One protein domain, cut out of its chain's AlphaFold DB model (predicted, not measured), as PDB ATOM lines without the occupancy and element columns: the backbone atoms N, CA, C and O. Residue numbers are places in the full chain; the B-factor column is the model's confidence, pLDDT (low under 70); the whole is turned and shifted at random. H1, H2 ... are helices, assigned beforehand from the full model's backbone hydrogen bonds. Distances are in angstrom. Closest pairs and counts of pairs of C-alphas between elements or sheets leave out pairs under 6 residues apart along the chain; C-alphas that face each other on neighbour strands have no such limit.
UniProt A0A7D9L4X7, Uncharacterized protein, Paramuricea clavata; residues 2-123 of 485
ATOM      1  N   ASP A   2     141.235 121.691 158.423       53.97
ATOM      2  CA  ASP A   2     140.952 121.806 156.976       53.97
ATOM      3  C   ASP A   2     139.571 122.404 156.669       53.97
ATOM      4  O   ASP A   2     139.467 123.360 155.912       53.97
ATOM      5  N   ARG A   3     138.525 121.966 157.384       52.16
ATOM      6  CA  ARG A   3     137.168 122.531 157.266       52.16
ATOM      7  C   ARG A   3     137.070 124.022 157.633       52.16
ATOM      8  O   ARG A   3     136.201 124.707 157.122       52.16
ATOM      9  N   VAL A   4     137.949 124.530 158.503       51.81
ATOM     10  CA  VAL A   4     138.014 125.967 158.840       51.81
ATOM     11  C   VAL A   4     138.674 126.749 157.710       51.81
ATOM     12  O   VAL A   4     138.222 127.842 157.397       51.81
ATOM     13  N   SER A   5     139.709 126.180 157.084       50.34
ATOM     14  CA  SER A   5     140.384 126.792 155.936       50.34
ATOM     15  C   SER A   5     139.428 126.950 154.755       50.34
ATOM     16  O   SER A   5     139.310 128.042 154.223       50.34
ATOM     17  N   THR A   6     138.671 125.902 154.417       66.25
ATOM     18  CA  THR A   6     137.703 125.944 153.307       66.25
ATOM     19  C   THR A   6     136.608 126.988 153.528       66.25
ATOM     20  O   THR A   6     136.299 127.751 152.622       66.25
ATOM     21  N   ILE A   7     136.074 127.081 154.751       60.84
ATOM     22  CA  ILE A   7     135.058 128.085 155.104       60.84
ATOM     23  C   ILE A   7     135.624 129.514 155.005       60.84
ATOM     24  O   ILE A   7     134.912 130.432 154.611       60.84
ATOM     25  N   LEU A   8     136.901 129.719 155.348       51.50
ATOM     26  CA  LEU A   8     137.555 131.024 155.215       51.50
ATOM     27  C   LEU A   8     137.784 131.421 153.756       51.50
ATOM     28  O   LEU A   8     137.632 132.595 153.423       51.50
ATOM     29  N   ASP A   9     138.132 130.464 152.899       60.28
ATOM     30  CA  ASP A   9     138.333 130.709 151.471       60.28
ATOM     31  C   ASP A   9     137.003 131.050 150.775       60.28
ATOM     32  O   ASP A   9     136.939 132.019 150.015       60.28
ATOM     33  N   GLU A  10     135.920 130.337 151.107       63.38
ATOM     34  CA  GLU A  10     134.563 130.628 150.614       63.38
ATOM     35  C   GLU A  10     134.056 131.994 151.102       63.38
ATOM     36  O   GLU A  10     133.603 132.810 150.297       63.38
ATOM     37  N   TYR A  11     134.215 132.300 152.396       62.62
ATOM     38  CA  TYR A  11     133.812 133.590 152.969       62.62
ATOM     39  C   TYR A  11     134.566 134.767 152.334       62.62
ATOM     40  O   TYR A  11     133.961 135.789 152.013       62.62
ATOM     41  N   ASN A  12     135.878 134.633 152.109       56.09
ATOM     42  CA  ASN A  12     136.682 135.679 151.470       56.09
ATOM     43  C   ASN A  12     136.282 135.932 150.008       56.09
ATOM     44  O   ASN A  12     136.378 137.077 149.562       56.09
ATOM     45  N   SER A  13     135.840 134.894 149.289       58.78
ATOM     46  CA  SER A  13     135.375 134.992 147.901       58.78
ATOM     47  C   SER A  13     134.012 135.684 147.796       58.78
ATOM     48  O   SER A  13     133.844 136.577 146.971       58.78
ATOM     49  N   GLU A  14     133.044 135.326 148.646       51.50
ATOM     50  CA  GLU A  14     131.711 135.954 148.627       51.50
ATOM     51  C   GLU A  14     131.749 137.414 149.106       51.50
ATOM     52  O   GLU A  14     131.061 138.277 148.556       51.50
ATOM     53  N   TYR A  15     132.577 137.737 150.107       50.66
ATOM     54  CA  TYR A  15     132.649 139.107 150.627       50.66
ATOM     55  C   TYR A  15     133.374 140.088 149.700       50.66
ATOM     56  O   TYR A  15     133.114 141.289 149.800       50.66
ATOM     57  N   SER A  16     134.270 139.631 148.812       48.94
ATOM     58  CA  SER A  16     134.858 140.531 147.810       48.94
ATOM     59  C   SER A  16     133.825 141.001 146.789       48.94
ATOM     60  O   SER A  16     133.858 142.165 146.409       48.94
ATOM     61  N   GLU A  17     132.870 140.146 146.413       50.25
ATOM     62  CA  GLU A  17     131.839 140.485 145.422       50.25
ATOM     63  C   GLU A  17     130.763 141.434 145.976       50.25
ATOM     64  O   GLU A  17     130.280 142.311 145.264       50.25
ATOM     65  N   ILE A  18     130.393 141.300 147.254       48.84
ATOM     66  CA  ILE A  18     129.324 142.113 147.864       48.84
ATOM     67  C   ILE A  18     129.774 143.565 148.098       48.84
ATOM     68  O   ILE A  18     128.994 144.498 147.902       48.84
ATOM     69  N   TRP A  19     131.031 143.781 148.492       51.31
ATOM     70  CA  TRP A  19     131.532 145.116 148.847       51.31
ATOM     71  C   TRP A  19     131.900 145.993 147.647       51.31
ATOM     72  O   TRP A  19     131.911 147.217 147.775       51.31
ATOM     73  N   GLU A  20     132.140 145.399 146.478       51.00
ATOM     74  CA  GLU A  20     132.326 146.140 145.224       51.00
ATOM     75  C   GLU A  20     131.014 146.773 144.712       51.00
ATOM     76  O   GLU A  20     131.053 147.650 143.857       51.00
ATOM     77  N   GLY A  21     129.847 146.390 145.252       43.41
ATOM     78  CA  GLY A  21     128.540 146.893 144.805       43.41
ATOM     79  C   GLY A  21     128.026 148.177 145.478       43.41
ATOM     80  O   GLY A  21     127.225 148.889 144.868       43.41
ATOM     81  N   ASP A  22     128.448 148.485 146.713       44.44
ATOM     82  CA  ASP A  22     127.844 149.558 147.537       44.44
ATOM     83  C   ASP A  22     128.564 150.918 147.446       44.44
ATOM     84  O   ASP A  22     127.970 151.969 147.707       44.44
ATOM     85  N   LEU A  23     129.826 150.923 147.026       48.25
ATOM     86  CA  LEU A  23     130.516 152.099 146.500       48.25
ATOM     87  C   LEU A  23     130.559 151.878 144.996       48.25
ATOM     88  O   LEU A  23     131.182 150.911 144.573       48.25
ATOM     89  N   GLY A  24     129.859 152.702 144.209       48.97
ATOM     90  CA  GLY A  24     129.816 152.536 142.755       48.97
ATOM     91  C   GLY A  24     131.218 152.245 142.222       48.97
ATOM     92  O   GLY A  24     132.144 153.008 142.495       48.97
ATOM     93  N   THR A  25     131.378 151.112 141.538       50.47
ATOM     94  CA  THR A  25     132.678 150.600 141.077       50.47
ATOM     95  C   THR A  25     133.489 151.661 140.329       50.47
ATOM     96  O   THR A  25     134.707 151.713 140.467       50.47
ATOM     97  N   GLU A  26     132.809 152.575 139.628       55.38
ATOM     98  CA  GLU A  26     133.412 153.718 138.935       55.38
ATOM     99  C   GLU A  26     134.156 154.693 139.869       55.38
ATOM    100  O   GLU A  26     135.280 155.078 139.550       55.38
ATOM    101  N   ASP A  27     133.607 155.038 141.040       64.50
ATOM    102  CA  ASP A  27     134.227 156.010 141.956       64.50
ATOM    103  C   ASP A  27     135.464 155.415 142.651       64.50
ATOM    104  O   ASP A  27     136.492 156.076 142.814       64.50
ATOM    105  N   LEU A  28     135.395 154.137 143.044       62.66
ATOM    106  CA  LEU A  28     136.506 153.431 143.690       62.66
ATOM    107  C   LEU A  28     137.655 153.149 142.718       62.66
ATOM    108  O   LEU A  28     138.815 153.273 143.115       62.66
ATOM    109  N   ASP A  29     137.354 152.798 141.467       72.69
ATOM    110  CA  ASP A  29     138.363 152.571 140.433       72.69
ATOM    111  C   ASP A  29     139.020 153.876 139.977       72.69
ATOM    112  O   ASP A  29     140.241 153.914 139.800       72.69
ATOM    113  N   GLU A  30     138.260 154.968 139.851       74.12
ATOM    114  CA  GLU A  30     138.818 156.286 139.544       74.12
ATOM    115  C   GLU A  30     139.730 156.781 140.677       74.12
ATOM    116  O   GLU A  30     140.851 157.231 140.427       74.12
ATOM    117  N   LEU A  31     139.324 156.602 141.935       64.12
ATOM    118  CA  LEU A  31     140.146 156.964 143.087       64.12
ATOM    119  C   LEU A  31     141.360 156.039 143.283       64.12
ATOM    120  O   LEU A  31     142.450 156.530 143.578       64.12
ATOM    121  N   ASN A  32     141.228 154.729 143.048       73.50
ATOM    122  CA  ASN A  32     142.365 153.797 143.042       73.50
ATOM    123  C   ASN A  32     143.364 154.141 141.931       73.50
ATOM    124  O   ASN A  32     144.573 153.978 142.104       73.50
ATOM    125  N   ARG A  33     142.873 154.631 140.789       80.75
ATOM    126  CA  ARG A  33     143.709 155.098 139.682       80.75
ATOM    127  C   ARG A  33     144.448 156.388 140.029       80.75
ATOM    128  O   ARG A  33     145.601 156.537 139.631       80.75
ATOM    129  N   LEU A  34     143.806 157.297 140.762       75.31
ATOM    130  CA  LEU A  34     144.425 158.536 141.233       75.31
ATOM    131  C   LEU A  34     145.442 158.285 142.358       75.31
ATOM    132  O   LEU A  34     146.466 158.964 142.406       75.31
ATOM    133  N   TYR A  35     145.204 157.286 143.214       81.06
ATOM    134  CA  TYR A  35     146.014 157.035 144.409       81.06
ATOM    135  C   TYR A  35     146.328 155.543 144.647       81.06
ATOM    136  O   TYR A  35     145.928 154.963 145.663       81.06
ATOM    137  N   PRO A  36     147.112 154.898 143.764       81.19
ATOM    138  CA  PRO A  36     147.367 153.456 143.833       81.19
ATOM    139  C   PRO A  36     148.086 153.011 145.118       81.19
ATOM    140  O   PRO A  36     147.957 151.859 145.536       81.19
ATOM    141  N   GLY A  37     148.809 153.919 145.785       86.62
ATOM    142  CA  GLY A  37     149.558 153.627 147.012       86.62
ATOM    143  C   GLY A  37     148.693 153.259 148.225       86.62
ATOM    144  O   GLY A  37     149.179 152.587 149.133       86.62
ATOM    145  N   TYR A  38     147.409 153.634 148.252       87.56
ATOM    146  CA  TYR A  38     146.543 153.384 149.415       87.56
ATOM    147  C   TYR A  38     145.927 151.980 149.444       87.56
ATOM    148  O   TYR A  38     145.454 151.522 150.495       87.56
ATOM    149  N   ARG A  39     145.983 151.248 148.324       82.00
ATOM    150  CA  ARG A  39     145.403 149.904 148.216       82.00
ATOM    151  C   ARG A  39     146.064 148.911 149.168       82.00
ATOM    152  O   ARG A  39     145.368 148.154 149.842       82.00
ATOM    153  N   GLU A  40     147.383 148.966 149.295       88.25
ATOM    154  CA  GLU A  40     148.165 148.042 150.134       88.25
ATOM    155  C   GLU A  40     148.452 148.595 151.538       88.25
ATOM    156  O   GLU A  40     148.904 147.865 152.417       88.25
ATOM    157  N   MET A  41     148.141 149.870 151.776       92.06
ATOM    158  CA  MET A  41     148.420 150.538 153.044       92.06
ATOM    159  C   MET A  41     147.592 149.930 154.189       92.06
ATOM    160  O   MET A  41     146.386 149.692 154.041       92.06
ATOM    161  N   LYS A  42     148.219 149.658 155.337       91.00
ATOM    162  CA  LYS A  42     147.503 149.145 156.512       91.00
ATOM    163  C   LYS A  42     146.691 150.261 157.184       91.00
ATOM    164  O   LYS A  42     147.046 151.432 157.034       91.00
ATOM    165  N   PRO A  43     145.616 149.943 157.929       90.44
ATOM    166  CA  PRO A  43     144.806 150.957 158.609       90.44
ATOM    167  C   PRO A  43     145.612 151.892 159.525       90.44
ATOM    168  O   PRO A  43     145.267 153.066 159.641       90.44
ATOM    169  N   GLU A  44     146.686 151.396 160.147       90.31
ATOM    170  CA  GLU A  44     147.564 152.178 161.028       90.31
ATOM    171  C   GLU A  44     148.431 153.178 160.245       90.31
ATOM    172  O   GLU A  44     148.654 154.310 160.685       90.31
ATOM    173  N   ASP A  45     148.884 152.782 159.057       93.81
ATOM    174  CA  ASP A  45     149.665 153.640 158.163       93.81
ATOM    175  C   ASP A  45     148.769 154.729 157.541       93.81
ATOM    176  O   ASP A  45     149.196 155.874 157.386       93.81
ATOM    177  N   MET A  46     147.491 154.413 157.289       94.50
ATOM    178  CA  MET A  46     146.490 155.375 156.809       94.50
ATOM    179  C   MET A  46     146.229 156.505 157.810       94.50
ATOM    180  O   MET A  46     146.024 157.644 157.399       94.50
ATOM    181  N   ASP A  47     146.262 156.232 159.119       92.94
ATOM    182  CA  ASP A  47     146.139 157.281 160.143       92.94
ATOM    183  C   ASP A  47     147.311 158.265 160.097       92.94
ATOM    184  O   ASP A  47     147.126 159.478 160.239       92.94
ATOM    185  N   SER A  48     148.515 157.743 159.862       95.56
ATOM    186  CA  SER A  48     149.718 158.561 159.719       95.56
ATOM    187  C   SER A  48     149.643 159.429 158.463       95.56
ATOM    188  O   SER A  48     149.944 160.622 158.531       95.56
ATOM    189  N   GLU A  49     149.176 158.868 157.345       96.81
ATOM    190  CA  GLU A  49     149.003 159.616 156.099       96.81
ATOM    191  C   GLU A  49     147.929 160.703 156.221       96.81
ATOM    192  O   GLU A  49     148.166 161.851 155.848       96.81
ATOM    193  N   ILE A  50     146.773 160.393 156.819       96.88
ATOM    194  CA  ILE A  50     145.715 161.381 157.072       96.88
ATOM    195  C   ILE A  50     146.271 162.570 157.863       96.88
ATOM    196  O   ILE A  50     145.940 163.722 157.575       96.88
ATOM    197  N   GLU A  51     147.137 162.320 158.844       96.88
ATOM    198  CA  GLU A  51     147.749 163.382 159.637       96.88
ATOM    199  C   GLU A  51     148.777 164.201 158.836       96.88
ATOM    200  O   GLU A  51     148.864 165.420 159.007       96.88
ATOM    201  N   VAL A  52     149.519 163.574 157.919       97.06
ATOM    202  CA  VAL A  52     150.399 164.276 156.967       97.06
ATOM    203  C   VAL A  52     149.580 165.173 156.037       97.06
ATOM    204  O   VAL A  52     149.899 166.356 155.893       97.06
ATOM    205  N   LEU A  53     148.495 164.654 155.461       96.12
ATOM    206  CA  LEU A  53     147.603 165.408 154.582       96.12
ATOM    207  C   LEU A  53     146.950 166.583 155.325       96.12
ATOM    208  O   LEU A  53     146.926 167.700 154.811       96.12
ATOM    209  N   ARG A  54     146.519 166.397 156.579       96.88
ATOM    210  CA  ARG A  54     145.989 167.491 157.416       96.88
ATOM    211  C   ARG A  54     147.000 168.612 157.627       96.88
ATOM    212  O   ARG A  54     146.627 169.783 157.542       96.88
ATOM    213  N   ARG A  55     148.275 168.281 157.855       97.00
ATOM    214  CA  ARG A  55     149.338 169.294 157.961       97.00
ATOM    215  C   ARG A  55     149.546 170.037 156.642       97.00
ATOM    216  O   ARG A  55     149.713 171.256 156.673       97.00
ATOM    217  N   LYS A  56     149.470 169.348 155.496       96.44
ATOM    218  CA  LYS A  56     149.510 170.001 154.174       96.44
ATOM    219  C   LYS A  56     148.349 170.989 154.009       96.44
ATOM    220  O   LYS A  56     148.602 172.157 153.747       96.44
ATOM    221  N   VAL A  57     147.108 170.593 154.325       96.31
ATOM    222  CA  VAL A  57     145.922 171.486 154.289       96.31
ATOM    223  C   VAL A  57     146.117 172.762 155.113       96.31
ATOM    224  O   VAL A  57     145.620 173.825 154.735       96.31
ATOM    225  N   THR A  58     146.796 172.674 156.262       94.81
ATOM    226  CA  THR A  58     147.069 173.850 157.104       94.81
ATOM    227  C   THR A  58     148.169 174.758 156.559       94.81
ATOM    228  O   THR A  58     148.148 175.947 156.863       94.81
ATOM    229  N   GLY A  59     149.108 174.220 155.776       94.00
ATOM    230  CA  GLY A  59     150.217 174.972 155.182       94.00
ATOM    231  C   GLY A  59     149.910 175.577 153.809       94.00
ATOM    232  O   GLY A  59     150.614 176.487 153.384       94.00
ATOM    233  N   THR A  60     148.874 175.093 153.122       93.44
ATOM    234  CA  THR A  60     148.510 175.543 151.774       93.44
ATOM    235  C   THR A  60     147.581 176.764 151.807       93.44
ATOM    236  O   THR A  60     146.487 176.721 152.379       93.44
ATOM    237  N   GLU A  61     148.001 177.855 151.155       93.69
ATOM    238  CA  GLU A  61     147.201 179.083 150.986       93.69
ATOM    239  C   GLU A  61     146.295 179.049 149.742       93.69
ATOM    240  O   GLU A  61     145.279 179.746 149.704       93.69
ATOM    241  N   GLN A  62     146.622 178.232 148.734       91.31
ATOM    242  CA  GLN A  62     145.827 178.109 147.509       91.31
ATOM    243  C   GLN A  62     144.528 177.331 147.761       91.31
ATOM    244  O   GLN A  62     144.545 176.210 148.264       91.31
ATOM    245  N   SER A  63     143.391 177.937 147.404       91.12
ATOM    246  CA  SER A  63     142.058 177.376 147.672       91.12
ATOM    247  C   SER A  63     141.818 176.043 146.962       91.12
ATOM    248  O   SER A  63     141.246 175.140 147.566       91.12
ATOM    249  N   ASP A  64     142.258 175.920 145.711       93.25
ATOM    250  CA  ASP A  64     141.975 174.742 144.885       93.25
ATOM    251  C   ASP A  64     142.788 173.529 145.362       93.25
ATOM    252  O   ASP A  64     142.223 172.477 145.651       93.25
ATOM    253  N   GLU A  65     144.089 173.718 145.605       92.75
ATOM    254  CA  GLU A  65     144.974 172.682 146.159       92.75
ATOM    255  C   GLU A  65     144.499 172.207 147.543       92.75
ATOM    256  O   GLU A  65     144.564 171.025 147.880       92.75
ATOM    257  N   LYS A  66     143.944 173.114 148.354       94.31
ATOM    258  CA  LYS A  66     143.384 172.768 149.664       94.31
ATOM    259  C   LYS A  66     142.161 171.858 149.562       94.31
ATOM    260  O   LYS A  66     141.964 171.013 150.438       94.31
ATOM    261  N   GLU A  67     141.332 172.052 148.543       92.56
ATOM    262  CA  GLU A  67     140.140 171.240 148.327       92.56
ATOM    263  C   GLU A  67     140.500 169.853 147.788       92.56
ATOM    264  O   GLU A  67     139.929 168.862 148.242       92.56
ATOM    265  N   ASP A  68     141.514 169.757 146.929       91.81
ATOM    266  CA  ASP A  68     142.035 168.470 146.457       91.81
ATOM    267  C   ASP A  68     142.611 167.638 147.612       91.81
ATOM    268  O   ASP A  68     142.242 166.474 147.782       91.81
ATOM    269  N   ILE A  69     143.412 168.251 148.496       92.81
ATOM    270  CA  ILE A  69     143.946 167.552 149.678       92.81
ATOM    271  C   ILE A  69     142.810 167.135 150.634       92.81
ATOM    272  O   ILE A  69     142.880 166.085 151.272       92.81
ATOM    273  N   ARG A  70     141.727 167.919 150.748       93.81
ATOM    274  CA  ARG A  70     140.554 167.528 151.553       93.81
ATOM    275  C   ARG A  70     139.841 166.307 150.984       93.81
ATOM    276  O   ARG A  70     139.483 165.428 151.767       93.81
ATOM    277  N   ARG A  71     139.667 166.233 149.661       89.94
ATOM    278  CA  ARG A  71     139.101 165.044 149.004       89.94
ATOM    279  C   ARG A  71     139.983 163.822 149.222       89.94
ATOM    280  O   ARG A  71     139.465 162.749 149.517       89.94
ATOM    281  N   GLU A  72     141.303 163.990 149.162       93.81
ATOM    282  CA  GLU A  72     142.246 162.906 149.448       93.81
ATOM    283  C   GLU A  72     142.125 162.413 150.903       93.81
ATOM    284  O   GLU A  72     142.019 161.210 151.145       93.81
ATOM    285  N   ILE A  73     142.029 163.322 151.883       95.50
ATOM    286  CA  ILE A  73     141.785 162.963 153.294       95.50
ATOM    287  C   ILE A  73     140.483 162.175 153.451       95.50
ATOM    288  O   ILE A  73     140.436 161.202 154.214       95.50
ATOM    289  N   GLU A  74     139.413 162.606 152.782       92.81
ATOM    290  CA  GLU A  74     138.117 161.935 152.843       92.81
ATOM    291  C   GLU A  74     138.192 160.524 152.253       92.81
ATOM    292  O   GLU A  74     137.744 159.575 152.901       92.81
ATOM    293  N   TYR A  75     138.855 160.363 151.110       89.56
ATOM    294  CA  TYR A  75     139.074 159.063 150.484       89.56
ATOM    295  C   TYR A  75     139.865 158.098 151.378       89.56
ATOM    296  O   TYR A  75     139.392 156.997 151.674       89.56
ATOM    297  N   VAL A  76     141.031 158.517 151.887       92.00
ATOM    298  CA  VAL A  76     141.859 157.674 152.771       92.00
ATOM    299  C   VAL A  76     141.093 157.321 154.053       92.00
ATOM    300  O   VAL A  76     141.174 156.196 154.548       92.00
ATOM    301  N   SER A  77     140.265 158.239 154.563       92.50
ATOM    302  CA  SER A  77     139.401 157.983 155.722       92.50
ATOM    303  C   SER A  77     138.320 156.934 155.441       92.50
ATOM    304  O   SER A  77     138.028 156.113 156.317       92.50
ATOM    305  N   GLN A  78     137.715 156.945 154.252       87.69
ATOM    306  CA  GLN A  78     136.730 155.943 153.839       87.69
ATOM    307  C   GLN A  78     137.381 154.568 153.650       87.69
ATOM    308  O   GLN A  78     136.904 153.590 154.228       87.69
ATOM    309  N   LEU A  79     138.519 154.504 152.949       87.12
ATOM    310  CA  LEU A  79     139.310 153.277 152.798       87.12
ATOM    311  C   LEU A  79     139.695 152.673 154.150       87.12
ATOM    312  O   LEU A  79     139.540 151.467 154.360       87.12
ATOM    313  N   ARG A  80     140.144 153.509 155.092       93.56
ATOM    314  CA  ARG A  80     140.454 153.073 156.455       93.56
ATOM    315  C   ARG A  80     139.232 152.448 157.120       93.56
ATOM    316  O   ARG A  80     139.335 151.344 157.643       93.56
ATOM    317  N   ARG A  81     138.073 153.120 157.090       86.88
ATOM    318  CA  ARG A  81     136.831 152.592 157.685       86.88
ATOM    319  C   ARG A  81     136.456 151.237 157.095       86.88
ATOM    320  O   ARG A  81     136.139 150.337 157.865       86.88
ATOM    321  N   MET A  82     136.545 151.081 155.775       81.44
ATOM    322  CA  MET A  82     136.264 149.805 155.113       81.44
ATOM    323  C   MET A  82     137.212 148.696 155.567       81.44
ATOM    324  O   MET A  82     136.762 147.613 155.927       81.44
ATOM    325  N   LYS A  83     138.522 148.964 155.615       86.81
ATOM    326  CA  LYS A  83     139.506 147.966 156.061       86.81
ATOM    327  C   LYS A  83     139.318 147.588 157.530       86.81
ATOM    328  O   LYS A  83     139.403 146.411 157.871       86.81
ATOM    329  N   THR A  84     139.016 148.555 158.393       86.06
ATOM    330  CA  THR A  84     138.737 148.284 159.809       86.06
ATOM    331  C   THR A  84     137.455 147.471 159.983       86.06
ATOM    332  O   THR A  84     137.444 146.534 160.781       86.06
ATOM    333  N   LEU A  85     136.399 147.781 159.221       78.50
ATOM    334  CA  LEU A  85     135.152 147.010 159.225       78.50
ATOM    335  C   LEU A  85     135.399 145.571 158.776       78.50
ATOM    336  O   LEU A  85     135.074 144.659 159.534       78.50
ATOM    337  N   LYS A  86     136.091 145.376 157.646       78.88
ATOM    338  CA  LYS A  86     136.471 144.050 157.141       78.88
ATOM    339  C   LYS A  86     137.227 143.244 158.194       78.88
ATOM    340  O   LYS A  86     136.881 142.092 158.437       78.88
ATOM    341  N   ASN A  87     138.206 143.848 158.868       78.88
ATOM    342  CA  ASN A  87     138.953 143.168 159.927       78.88
ATOM    343  C   ASN A  87     138.052 142.794 161.115       78.88
ATOM    344  O   ASN A  87     138.120 141.665 161.590       78.88
ATOM    345  N   SER A  88     137.173 143.698 161.558       80.25
ATOM    346  CA  SER A  88     136.284 143.450 162.702       80.25
ATOM    347  C   SER A  88     135.196 142.406 162.424       80.25
ATOM    348  O   SER A  88     134.901 141.586 163.291       80.25
ATOM    349  N   GLU A  89     134.622 142.394 161.217       76.06
ATOM    350  CA  GLU A  89     133.614 141.414 160.800       76.06
ATOM    351  C   GLU A  89     134.246 140.037 160.602       76.06
ATOM    352  O   GLU A  89     133.716 139.041 161.098       76.06
ATOM    353  N   THR A  90     135.430 139.986 159.983       72.12
ATOM    354  CA  THR A  90     136.201 138.743 159.833       72.12
ATOM    355  C   THR A  90     136.582 138.171 161.199       72.12
ATOM    356  O   THR A  90     136.457 136.969 161.427       72.12
ATOM    357  N   GLU A  91     136.996 139.015 162.147       72.38
ATOM    358  CA  GLU A  91     137.329 138.595 163.509       72.38
ATOM    359  C   GLU A  91     136.090 138.121 164.286       72.38
ATOM    360  O   GLU A  91     136.136 137.098 164.974       72.38
ATOM    361  N   ALA A  92     134.949 138.803 164.144       73.75
ATOM    362  CA  ALA A  92     133.683 138.373 164.734       73.75
ATOM    363  C   ALA A  92     133.222 137.016 164.171       73.75
ATOM    364  O   ALA A  92     132.822 136.135 164.939       73.75
ATOM    365  N   TYR A  93     133.336 136.821 162.856       70.06
ATOM    366  CA  TYR A  93     133.011 135.567 162.181       70.06
ATOM    367  C   TYR A  93     133.942 134.423 162.604       70.06
ATOM    368  O   TYR A  93     133.477 133.337 162.956       70.06
ATOM    369  N   LEU A  94     135.255 134.668 162.648       66.38
ATOM    370  CA  LEU A  94     136.249 133.709 163.136       66.38
ATOM    371  C   LEU A  94     135.970 133.293 164.581       66.38
ATOM    372  O   LEU A  94     135.998 132.103 164.894       66.38
ATOM    373  N   ASN A  95     135.648 134.250 165.451       72.62
ATOM    374  CA  ASN A  95     135.310 133.972 166.843       72.62
ATOM    375  C   ASN A  95     134.011 133.166 166.973       72.62
ATOM    376  O   ASN A  95     133.948 132.232 167.774       72.62
ATOM    377  N   ALA A  96     132.984 133.480 166.177       75.75
ATOM    378  CA  ALA A  96     131.740 132.714 166.149       75.75
ATOM    379  C   ALA A  96     131.989 131.267 165.693       75.75
ATOM    380  O   ALA A  96     131.621 130.328 166.398       75.75
ATOM    381  N   THR A  97     132.700 131.083 164.580       70.69
ATOM    382  CA  THR A  97     133.043 129.765 164.030       70.69
ATOM    383  C   THR A  97     133.917 128.959 164.995       70.69
ATOM    384  O   THR A  97     133.674 127.771 165.213       70.69
ATOM    385  N   HIS A  98     134.892 129.601 165.646       72.12
ATOM    386  CA  HIS A  98     135.727 128.966 166.665       72.12
ATOM    387  C   HIS A  98     134.899 128.478 167.861       72.12
ATOM    388  O   HIS A  98     135.092 127.354 168.329       72.12
ATOM    389  N   ASN A  99     133.957 129.292 168.342       75.75
ATOM    390  CA  ASN A  99     133.083 128.916 169.451       75.75
ATOM    391  C   ASN A  99     132.145 127.762 169.074       75.75
ATOM    392  O   ASN A  99     132.020 126.818 169.854       75.75
ATOM    393  N   THR A 100     131.563 127.776 167.874       78.81
ATOM    394  CA  THR A 100     130.728 126.672 167.377       78.81
ATOM    395  C   THR A 100     131.518 125.367 167.312       78.81
ATOM    396  O   THR A 100     131.108 124.362 167.890       78.81
ATOM    397  N   LEU A 101     132.714 125.387 166.713       71.94
ATOM    398  CA  LEU A 101     133.581 124.205 166.634       71.94
ATOM    399  C   LEU A 101     134.007 123.697 168.013       71.94
ATOM    400  O   LEU A 101     134.105 122.491 168.237       71.94
ATOM    401  N   LYS A 102     134.246 124.602 168.962       82.88
ATOM    402  CA  LYS A 102     134.572 124.240 170.343       82.88
ATOM    403  C   LYS A 102     133.424 123.479 171.016       82.88
ATOM    404  O   LYS A 102     133.690 122.504 171.721       82.88
ATOM    405  N   GLU A 103     132.173 123.883 170.797       79.50
ATOM    406  CA  GLU A 103     130.998 123.181 171.333       79.50
ATOM    407  C   GLU A 103     130.731 121.843 170.624       79.50
ATOM    408  O   GLU A 103     130.416 120.845 171.284       79.50
ATOM    409  N   GLU A 104     130.960 121.755 169.311       74.50
ATOM    410  CA  GLU A 104     130.891 120.485 168.574       74.50
ATOM    411  C   GLU A 104     131.921 119.473 169.095       74.50
ATOM    412  O   GLU A 104     131.586 118.323 169.390       74.50
ATOM    413  N   VAL A 105     133.171 119.901 169.298       74.75
ATOM    414  CA  VAL A 105     134.232 119.041 169.846       74.75
ATOM    415  C   VAL A 105     133.887 118.566 171.258       74.75
ATOM    416  O   VAL A 105     134.081 117.387 171.567       74.75
ATOM    417  N   LYS A 106     133.335 119.432 172.118       79.81
ATOM    418  CA  LYS A 106     132.857 119.023 173.451       79.81
ATOM    419  C   LYS A 106     131.773 117.952 173.352       79.81
ATOM    420  O   LYS A 106     131.854 116.945 174.057       79.81
ATOM    421  N   THR A 107     130.810 118.138 172.454       69.88
ATOM    422  CA  THR A 107     129.719 117.181 172.222       69.88
ATOM    423  C   THR A 107     130.261 115.827 171.767       69.88
ATOM    424  O   THR A 107     129.915 114.795 172.342       69.88
ATOM    425  N   LEU A 108     131.198 115.813 170.818       66.62
ATOM    426  CA  LEU A 108     131.847 114.586 170.347       66.62
ATOM    427  C   LEU A 108     132.643 113.876 171.450       66.62
ATOM    428  O   LEU A 108     132.631 112.646 171.532       66.62
ATOM    429  N   VAL A 109     133.309 114.622 172.336       76.56
ATOM    430  CA  VAL A 109     134.009 114.042 173.494       76.56
ATOM    431  C   VAL A 109     133.026 113.372 174.456       76.56
ATOM    432  O   VAL A 109     133.318 112.280 174.951       76.56
ATOM    433  N   VAL A 110     131.865 113.984 174.710       76.38
ATOM    434  CA  VAL A 110     130.806 113.395 175.544       76.38
ATOM    435  C   VAL A 110     130.239 112.137 174.890       76.38
ATOM    436  O   VAL A 110     130.224 111.086 175.528       76.38
ATOM    437  N   LEU A 111     129.882 112.193 173.605       59.78
ATOM    438  CA  LEU A 111     129.383 111.033 172.857       59.78
ATOM    439  C   LEU A 111     130.391 109.879 172.852       59.78
ATOM    440  O   LEU A 111     130.022 108.729 173.075       59.78
ATOM    441  N   ARG A 112     131.688 110.173 172.704       72.38
ATOM    442  CA  ARG A 112     132.750 109.162 172.795       72.38
ATOM    443  C   ARG A 112     132.836 108.526 174.183       72.38
ATOM    444  O   ARG A 112     133.112 107.331 174.285       72.38
ATOM    445  N   LYS A 113     132.642 109.301 175.255       79.31
ATOM    446  CA  LYS A 113     132.608 108.771 176.630       79.31
ATOM    447  C   LYS A 113     131.387 107.877 176.846       79.31
ATOM    448  O   LYS A 113     131.553 106.799 177.407       79.31
ATOM    449  N   ILE A 114     130.218 108.288 176.354       66.25
ATOM    450  CA  ILE A 114     128.979 107.499 176.413       66.25
ATOM    451  C   ILE A 114     129.156 106.187 175.646       66.25
ATOM    452  O   ILE A 114     128.962 105.125 176.223       66.25
ATOM    453  N   ALA A 115     129.642 106.234 174.404       60.53
ATOM    454  CA  ALA A 115     129.901 105.037 173.607       60.53
ATOM    455  C   ALA A 115     130.881 104.075 174.305       60.53
ATOM    456  O   ALA A 115     130.648 102.871 174.355       60.53
ATOM    457  N   LYS A 116     131.955 104.595 174.919       69.56
ATOM    458  CA  LYS A 116     132.885 103.776 175.715       69.56
ATOM    459  C   LYS A 116     132.234 103.167 176.957       69.56
ATOM    460  O   LYS A 116     132.594 102.053 177.325       69.56
ATOM    461  N   ALA A 117     131.343 103.891 177.629       66.69
ATOM    462  CA  ALA A 117     130.620 103.379 178.788       66.69
ATOM    463  C   ALA A 117     129.620 102.288 178.379       66.69
ATOM    464  O   ALA A 117     129.538 101.262 179.048       66.69
ATOM    465  N   GLU A 118     128.943 102.461 177.247       59.28
ATOM    466  CA  GLU A 118     127.952 101.515 176.736       59.28
ATOM    467  C   GLU A 118     128.588 100.208 176.244       59.28
ATOM    468  O   GLU A 118     128.085  99.123 176.529       59.28
ATOM    469  N   VAL A 119     129.753 100.297 175.591       66.56
ATOM    470  CA  VAL A 119     130.574  99.129 175.221       66.56
ATOM    471  C   VAL A 119     131.105  98.390 176.455       66.56
ATOM    472  O   VAL A 119     131.318  97.186 176.394       66.56
ATOM    473  N   ARG A 120     131.321  99.083 177.582       69.62
ATOM    474  CA  ARG A 120     131.732  98.451 178.849       69.62
ATOM    475  C   ARG A 120     130.565  97.826 179.616       69.62
ATOM    476  O   ARG A 120     130.792  96.861 180.333       69.62
ATOM    477  N   ARG A 121     129.359  98.399 179.522       63.75
ATOM    478  CA  ARG A 121     128.157  97.913 180.225       63.75
ATOM    479  C   ARG A 121     127.546  96.691 179.566       63.75
ATOM    480  O   ARG A 121     127.101  95.785 180.258       63.75
ATOM    481  N   ASN A 122     127.520  96.669 178.242       55.78
ATOM    482  CA  ASN A 122     127.020  95.532 177.498       55.78
ATOM    483  C   ASN A 122     128.201  94.633 177.156       55.78
ATOM    484  O   ASN A 122     129.081  95.033 176.394       55.78
ATOM    485  N   ASP A 123     128.213  93.420 177.703       58.47
ATOM    486  CA  ASP A 123     129.187  92.389 177.353       58.47
ATOM    487  C   ASP A 123     128.943  91.911 175.908       58.47
ATOM    488  O   ASP A 123     128.342  90.873 175.627       58.47
TER     489      ASP A 123
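AT A GLANCE: This is residues 2 to 123 of the 485 residues of an uncharacterized protein of Paramuricea clavata (UniProt A0A7D9L4X7). One very long helix, H4, makes the length of a rod; H3 runs beside its first part as a helical hairpin, while H1 and H2 lie loosely beside it, and residues 102 to 123 stick out. The 122 printed residues include four named helices, H1 to H4, and no named strand: all helix. The whole is extended, radius of gyration of the C-alphas 24.5 A, spanning 92 by 27 by 18 A.

IN THESE COORDINATES: H1, residues 2 to 19, begins at C-alpha (140.952, 121.806, 156.976) and measures 26.4 A. H2 is residues 25 to 34, 14.2 A; H3, 43 to 59, 24.9 A. H4, 63 to 121, measures 87.0 A, ending at C-alpha (128.157, 97.913, 180.225).

HOW THE PARTS SIT: H1 is near H4 and apart from H3. H2 is close to H4 but not clearly touching, closest C-alphas Leu 31 and Tyr 75, 7.8 A. H3 touches residues 66 to 84 of H4, closest C-alphas Pro 43 and Arg 80, 5.3 A, at a shallow tilt of 14 degrees, opposite ways. Every O i to N i+4 pair is within hydrogen-bond range in H2 and H4, 12 of 14 in H1, 12 of 13 in H3.

THE WHOLE: The printed part has no cut and no long link. Confidence is low at residues 2 to 28 and 114 to 123, among others.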